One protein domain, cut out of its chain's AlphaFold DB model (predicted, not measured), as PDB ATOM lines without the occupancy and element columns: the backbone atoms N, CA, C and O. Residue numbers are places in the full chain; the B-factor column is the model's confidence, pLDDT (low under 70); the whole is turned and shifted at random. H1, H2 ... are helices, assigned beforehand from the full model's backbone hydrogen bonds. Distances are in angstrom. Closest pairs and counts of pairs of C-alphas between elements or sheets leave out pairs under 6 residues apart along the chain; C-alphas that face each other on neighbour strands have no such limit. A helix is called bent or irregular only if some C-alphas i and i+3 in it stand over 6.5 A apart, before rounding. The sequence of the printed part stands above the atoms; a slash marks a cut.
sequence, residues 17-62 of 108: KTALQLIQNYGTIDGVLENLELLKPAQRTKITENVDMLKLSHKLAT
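What this domain is: This is residues 17 to 62 of the 108 residues of the protein "5'-3' exonuclease" of Rhizophagus irregularis (UniProt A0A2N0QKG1). Four short helices make two corners, H1 with H2 and H3 with H4, and the wide corner of H3 and H4 goes round the short helix H2. H1 touches H2 only at the corner by their tight link, and it is apart from both H3 and H4. The printed part has 46 residues with four named helices, in the order H1, H2, H3, H4, and no named strand; its class is all helix. The whole is compact, with a radius of gyration of the C-alphas of 10.1 A, and spans 27 by 22 by 19 A.

Where its parts are: H1, residues 17 to 26, begins at C-alpha 17 at (127.337, 162.975, 127.576) and is 14.4 A long. H2 is residues 29 to 34. H3, residues 41 to 49, is 12.2 A long and begins at C-alpha 41 at (117.268, 173.339, 137.187). H4, residues 51 to 61, is the longest at 15.2 A and ends at C-alpha 61 at (132.738, 151.753, 141.108).

How they stand to each other: H1 and H2 touch only at the corner by their link; their closest C-alphas, those of Tyr 26 and Val 32, are 5.4 A apart. They run the same way at a steep tilt of 62 degrees. H2 and H3 are near each other, with 5 pairs of C-alphas within 10 A. H2 and H4 are near each other too, also with 5 pairs. H3 and H4 are close but not clearly touching, the closest C-alphas being those of Ile 47 and Leu 54 at 7.8 A. Their lines are only just about perpendicular, at 71 degrees. H1 is apart from H3 and from H4. Every O i to N i+4 pair is within hydrogen-bond range in H1, H2, H3 and H4.

The domain as a whole: The two C-alphas farthest apart, those of Pro 41 and Thr 62, are 28.3 A apart. The printed part has no cut. The links H1 to H2 and H3 to H4 are tight, and the link H2 to H3, with 6 residues, is short. The mean pLDDT of the printed part is 94.6, and no printed residue is under 70.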
ATOM      1  N   LYS A  17     126.996 161.649 128.111       95.50
ATOM      2  CA  LYS A  17     127.337 162.975 127.576       95.50
ATOM      3  C   LYS A  17     127.200 164.082 128.622       95.50
ATOM      4  O   LYS A  17     128.069 164.937 128.739       95.50
ATOM      5  N   THR A  18     126.106 164.068 129.382       95.62
ATOM      6  CA  THR A  18     125.876 165.058 130.439       95.62
ATOM      7  C   THR A  18     126.821 164.832 131.609       95.62
ATOM      8  O   THR A  18     127.388 165.796 132.104       95.62
ATOM      9  N   ALA A  19     127.035 163.579 132.020       94.75
ATOM     10  CA  ALA A  19     127.993 163.252 133.073       94.75
ATOM     11  C   ALA A  19     129.403 163.752 132.723       94.75
ATOM     12  O   ALA A  19     130.030 164.409 133.546       94.75
ATOM     13  N   LEU A  20     129.860 163.525 131.487       96.25
ATOM     14  CA  LEU A  20     131.158 164.006 131.012       96.25
ATOM     15  C   LEU A  20     131.267 165.533 131.080       96.25
ATOM     16  O   LEU A  20     132.248 166.041 131.608       96.25
ATOM     17  N   GLN A  21     130.255 166.265 130.602       96.56
ATOM     18  CA  GLN A  21     130.244 167.733 130.671       96.56
ATOM     19  C   GLN A  21     130.320 168.251 132.110       96.56
ATOM     20  O   GLN A  21     131.022 169.220 132.381       96.56
ATOM     21  N   LEU A  22     129.606 167.611 133.040       96.12
ATOM     22  CA  LEU A  22     129.639 167.986 134.453       96.12
ATOM     23  C   LEU A  22     131.039 167.788 135.043       96.12
ATOM     24  O   LEU A  22     131.569 168.697 135.670       96.12
ATOM     25  N   ILE A  23     131.662 166.639 134.783       96.00
ATOM     26  CA  ILE A  23     133.014 166.351 135.270       96.00
ATOM     27  C   ILE A  23     134.058 167.269 134.622       96.00
ATOM     28  O   ILE A  23     134.950 167.744 135.310       96.00
ATOM     29  N   GLN A  24     133.934 167.598 133.335       97.25
ATOM     30  CA  GLN A  24     134.835 168.557 132.685       97.25
ATOM     31  C   GLN A  24     134.736 169.963 133.289       97.25
ATOM     32  O   GLN A  24     135.751 170.643 133.412       97.25
ATOM     33  N   ASN A  25     133.532 170.392 133.673       96.81
ATOM     34  CA  ASN A  25     133.307 171.736 134.203       96.81
ATOM     35  C   ASN A  25     133.649 171.867 135.694       96.81
ATOM     36  O   ASN A  25     134.084 172.932 136.119       96.81
ATOM     37  N   TYR A  26     133.430 170.810 136.483       96.94
ATOM     38  CA  TYR A  26     133.530 170.854 137.948       96.94
ATOM     39  C   TYR A  26     134.595 169.904 138.523       96.94
ATOM     40  O   TYR A  26     134.765 169.820 139.735       96.94
ATOM     41  N   GLY A  27     135.330 169.190 137.669       96.12
ATOM     42  CA  GLY A  27     136.481 168.352 138.013       96.12
ATOM     43  C   GLY A  27     136.125 166.983 138.593       96.12
ATOM     44  O   GLY A  27     136.554 165.957 138.068       96.12
ATOM     45  N   THR A  28     135.344 166.948 139.670       95.00
ATOM     46  CA  THR A  28     135.021 165.719 140.411       95.00
ATOM     47  C   THR A  28     133.527 165.608 140.686       95.00
ATOM     48  O   THR A  28     132.772 166.562 140.505       95.00
ATOM     49  N   ILE A  29     133.076 164.432 141.136       93.25
ATOM     50  CA  ILE A  29     131.691 164.263 141.596       93.25
ATOM     51  C   ILE A  29     131.404 165.208 142.768       93.25
ATOM     52  O   ILE A  29     130.363 165.860 142.765       93.25
ATOM     53  N   ASP A  30     132.336 165.334 143.714       94.38
ATOM     54  CA  ASP A  30     132.199 166.261 144.840       94.38
ATOM     55  C   ASP A  30     132.133 167.714 144.360       94.38
ATOM     56  O   ASP A  30     131.237 168.446 144.768       94.38
ATOM     57  N   GLY A  31     132.961 168.098 143.383       96.75
ATOM     58  CA  GLY A  31     132.895 169.423 142.766       96.75
ATOM     59  C   GLY A  31     131.541 169.708 142.107       96.75
ATOM     60  O   GLY A  31     131.028 170.823 142.200       96.75
ATOM     61  N   VAL A  32     130.898 168.708 141.492       95.62
ATOM     62  CA  VAL A  32     129.525 168.850 140.970       95.62
ATOM     63  C   VAL A  32     128.513 169.042 142.107       95.62
ATOM     64  O   VAL A  32     127.587 169.842 141.964       95.62
ATOM     65  N   LEU A  33     128.670 168.319 143.220       94.81
ATOM     66  CA  LEU A  33     127.773 168.398 144.380       94.81
ATOM     67  C   LEU A  33     127.905 169.726 145.143       94.81
ATOM     68  O   LEU A  33     126.904 170.266 145.607       94.81
ATOM     69  N   GLU A  34     129.111 170.282 145.232       96.69
ATOM     70  CA  GLU A  34     129.365 171.597 145.836       96.69
ATOM     71  C   GLU A  34     128.785 172.746 144.994       96.69
ATOM     72  O   GLU A  34     128.412 173.788 145.526       96.69
ATOM     73  N   ASN A  35     128.648 172.542 143.679       96.75
ATOM     74  CA  ASN A  35     128.190 173.551 142.721       96.75
ATOM     75  C   ASN A  35     126.771 173.287 142.179       96.75
ATOM     76  O   ASN A  35     126.416 173.769 141.099       96.75
ATOM     77  N   LEU A  36     125.927 172.551 142.917       95.19
ATOM     78  CA  LEU A  36     124.565 172.191 142.484       95.19
ATOM     79  C   LEU A  36     123.718 173.400 142.057       95.19
ATOM     80  O   LEU A  36     122.947 173.320 141.094       95.19
ATOM     81  N   GLU A  37     123.885 174.536 142.732       94.88
ATOM     82  CA  GLU A  37     123.144 175.771 142.454       94.88
ATOM     83  C   GLU A  37     123.497 176.413 141.101       94.88
ATOM     84  O   GLU A  37     122.673 177.128 140.524       94.88
ATOM     85  N   LEU A  38     124.673 176.109 140.546       95.44
ATOM     86  CA  LEU A  38     125.121 176.591 139.233       95.44
ATOM     87  C   LEU A  38     124.629 175.703 138.079       95.44
ATOM     88  O   LEU A  38     124.723 176.069 136.905       95.44
ATOM     89  N   LEU A  39     124.081 174.529 138.393       95.12
ATOM     90  CA  LEU A  39     123.543 173.601 137.405       95.12
ATOM     91  C   LEU A  39     122.185 174.059 136.881       95.12
ATOM     92  O   LEU A  39     121.405 174.729 137.568       95.12
ATOM     93  N   LYS A  40     121.851 173.598 135.669       95.69
ATOM     94  CA  LYS A  40     120.509 173.780 135.100       95.69
ATOM     95  C   LYS A  40     119.462 173.185 136.056       95.69
ATOM     96  O   LYS A  40     119.711 172.093 136.573       95.69
ATOM     97  N   PRO A  41     118.272 173.796 136.218       96.50
ATOM     98  CA  PRO A  41     117.268 173.339 137.187       96.50
ATOM     99  C   PRO A  41     116.961 171.837 137.092       96.50
ATOM    100  O   PRO A  41     117.015 171.125 138.086       96.50
ATOM    101  N   ALA A  42     116.780 171.315 135.874       95.38
ATOM    102  CA  ALA A  42     116.517 169.892 135.656       95.38
ATOM    103  C   ALA A  42     117.687 168.964 136.040       95.38
ATOM    104  O   ALA A  42     117.459 167.814 136.403       95.38
ATOM    105  N   GLN A  43     118.940 169.420 135.923       95.19
ATOM    106  CA  GLN A  43     120.112 168.646 136.353       95.19
ATOM    107  C   GLN A  43     120.214 168.642 137.875       95.19
ATOM    108  O   GLN A  43     120.417 167.580 138.455       95.19
ATOM    109  N   ARG A  44     120.014 169.812 138.495       96.44
ATOM    110  CA  ARG A  44     119.996 169.983 139.948       96.44
ATOM    111  C   ARG A  44     118.978 169.050 140.587       96.44
ATOM    112  O   ARG A  44     119.380 168.186 141.346       96.44
ATOM    113  N   THR A  45     117.708 169.123 140.180       96.38
ATOM    114  CA  THR A  45     116.638 168.259 140.709       96.38
ATOM    115  C   THR A  45     116.990 166.775 140.604       96.38
ATOM    116  O   THR A  45     116.965 166.071 141.607       96.38
ATOM    117  N   LYS A  46     117.413 166.307 139.421       95.44
ATOM    118  CA  LYS A  46     117.784 164.896 139.215       95.44
ATOM    119  C   LYS A  46     118.919 164.449 140.129       95.44
ATOM    120  O   LYS A  46     118.861 163.346 140.666       95.44
ATOM    121  N   ILE A  47     119.963 165.267 140.268       95.44
ATOM    122  CA  ILE A  47     121.110 164.925 141.110       95.44
ATOM    123  C   ILE A  47     120.692 164.957 142.578       95.44
ATOM    124  O   ILE A  47     120.948 163.974 143.262       95.44
ATOM    125  N   THR A  48     119.991 166.001 143.029       95.25
ATOM    126  CA  THR A  48     119.494 166.149 144.407       95.25
ATOM    127  C   THR A  48     118.623 164.965 144.837       95.25
ATOM    128  O   THR A  48     118.840 164.410 145.908       95.25
ATOM    129  N   GLU A  49     117.697 164.515 143.988       95.19
ATOM    130  CA  GLU A  49     116.826 163.360 144.269       95.19
ATOM    131  C   GLU A  49     117.573 162.017 144.320       95.19
ATOM    132  O   GLU A  49     117.042 161.037 144.835       95.19
ATOM    133  N   ASN A  50     118.790 161.943 143.771       93.25
ATOM    134  CA  ASN A  50     119.551 160.699 143.634       93.25
ATOM    135  C   ASN A  50     120.954 160.791 144.267       93.25
ATOM    136  O   ASN A  50     121.820 159.982 143.926       93.25
ATOM    137  N   VAL A  51     121.210 161.752 145.170       92.69
ATOM    138  CA  VAL A  51     122.551 161.975 145.756       92.69
ATOM    139  C   VAL A  51     123.073 160.725 146.454       92.69
ATOM    140  O   VAL A  51     124.228 160.354 146.255       92.69
ATOM    141  N   ASP A  52     122.234 160.052 147.236       91.31
ATOM    142  CA  ASP A  52     122.656 158.875 147.999       91.31
ATOM    143  C   ASP A  52     123.044 157.720 147.072       91.31
ATOM    144  O   ASP A  52     124.101 157.109 147.233       91.31
ATOM    145  N   MET A  53     122.246 157.487 146.026       89.81
ATOM    146  CA  MET A  53     122.552 156.480 145.007       89.81
ATOM    147  C   MET A  53     123.774 156.847 144.170       89.81
ATOM    148  O   MET A  53     124.545 155.957 143.808       89.81
ATOM    149  N   LEU A  54     123.993 158.132 143.885       92.12
ATOM    150  CA  LEU A  54     125.199 158.614 143.216       92.12
ATOM    151  C   LEU A  54     126.444 158.331 144.064       92.12
ATOM    152  O   LEU A  54     127.405 157.761 143.547       92.12
ATOM    153  N   LYS A  55     126.417 158.680 145.355       91.75
ATOM    154  CA  LYS A  55     127.525 158.437 146.290       91.75
ATOM    155  C   LYS A  55     127.806 156.945 146.456       91.75
ATOM    156  O   LYS A  55     128.965 156.535 146.409       91.75
ATOM    157  N   LEU A  56     126.759 156.132 146.595       91.44
ATOM    158  CA  LEU A  56     126.892 154.680 146.677       91.44
ATOM    159  C   LEU A  56     127.489 154.096 145.392       91.44
ATOM    160  O   LEU A  56     128.460 153.349 145.461       91.44
ATOM    161  N   SER A  57     126.958 154.475 144.226       91.62
ATOM    162  CA  SER A  57     127.469 154.008 142.929       91.62
ATOM    163  C   SER A  57     128.934 154.406 142.737       91.62
ATOM    164  O   SER A  57     129.729 153.599 142.274       91.62
ATOM    165  N   HIS A  58     129.316 155.622 143.143       91.69
ATOM    166  CA  HIS A  58     130.707 156.069 143.091       91.69
ATOM    167  C   HIS A  58     131.618 155.225 143.986       91.69
ATOM    168  O   HIS A  58     132.680 154.790 143.544       91.69
ATOM    169  N   LYS A  59     131.191 154.946 145.223       91.50
ATOM    170  CA  LYS A  59     131.946 154.089 146.144       91.50
ATOM    171  C   LYS A  59     132.143 152.684 145.571       91.50
ATOM    172  O   LYS A  59     133.248 152.167 145.640       91.50
ATOM    173  N   LEU A  60     131.093 152.086 145.009       91.81
ATOM    174  CA  LEU A  60     131.144 150.731 144.449       91.81
ATOM    175  C   LEU A  60     131.989 150.652 143.173       91.81
ATOM    176  O   LEU A  60     132.725 149.689 142.996       91.81
ATOM    177  N   ALA A  61     131.930 151.677 142.322       92.12
ATOM    178  CA  ALA A  61     132.738 151.753 141.108       92.12
ATOM    179  C   ALA A  61     134.218 152.097 141.375       92.12
ATOM    180  O   ALA A  61     135.053 152.002 140.474       92.12
ATOM    181  N   THR A  62     134.561 152.534 142.589       92.75
ATOM    182  CA  THR A  62     135.944 152.858 142.950       92.75
ATOM    183  C   THR A  62     136.725 151.573 143.201       92.75
ATOM    184  O   THR A  62     136.405 150.804 144.103       92.75
TER     185      THR A  62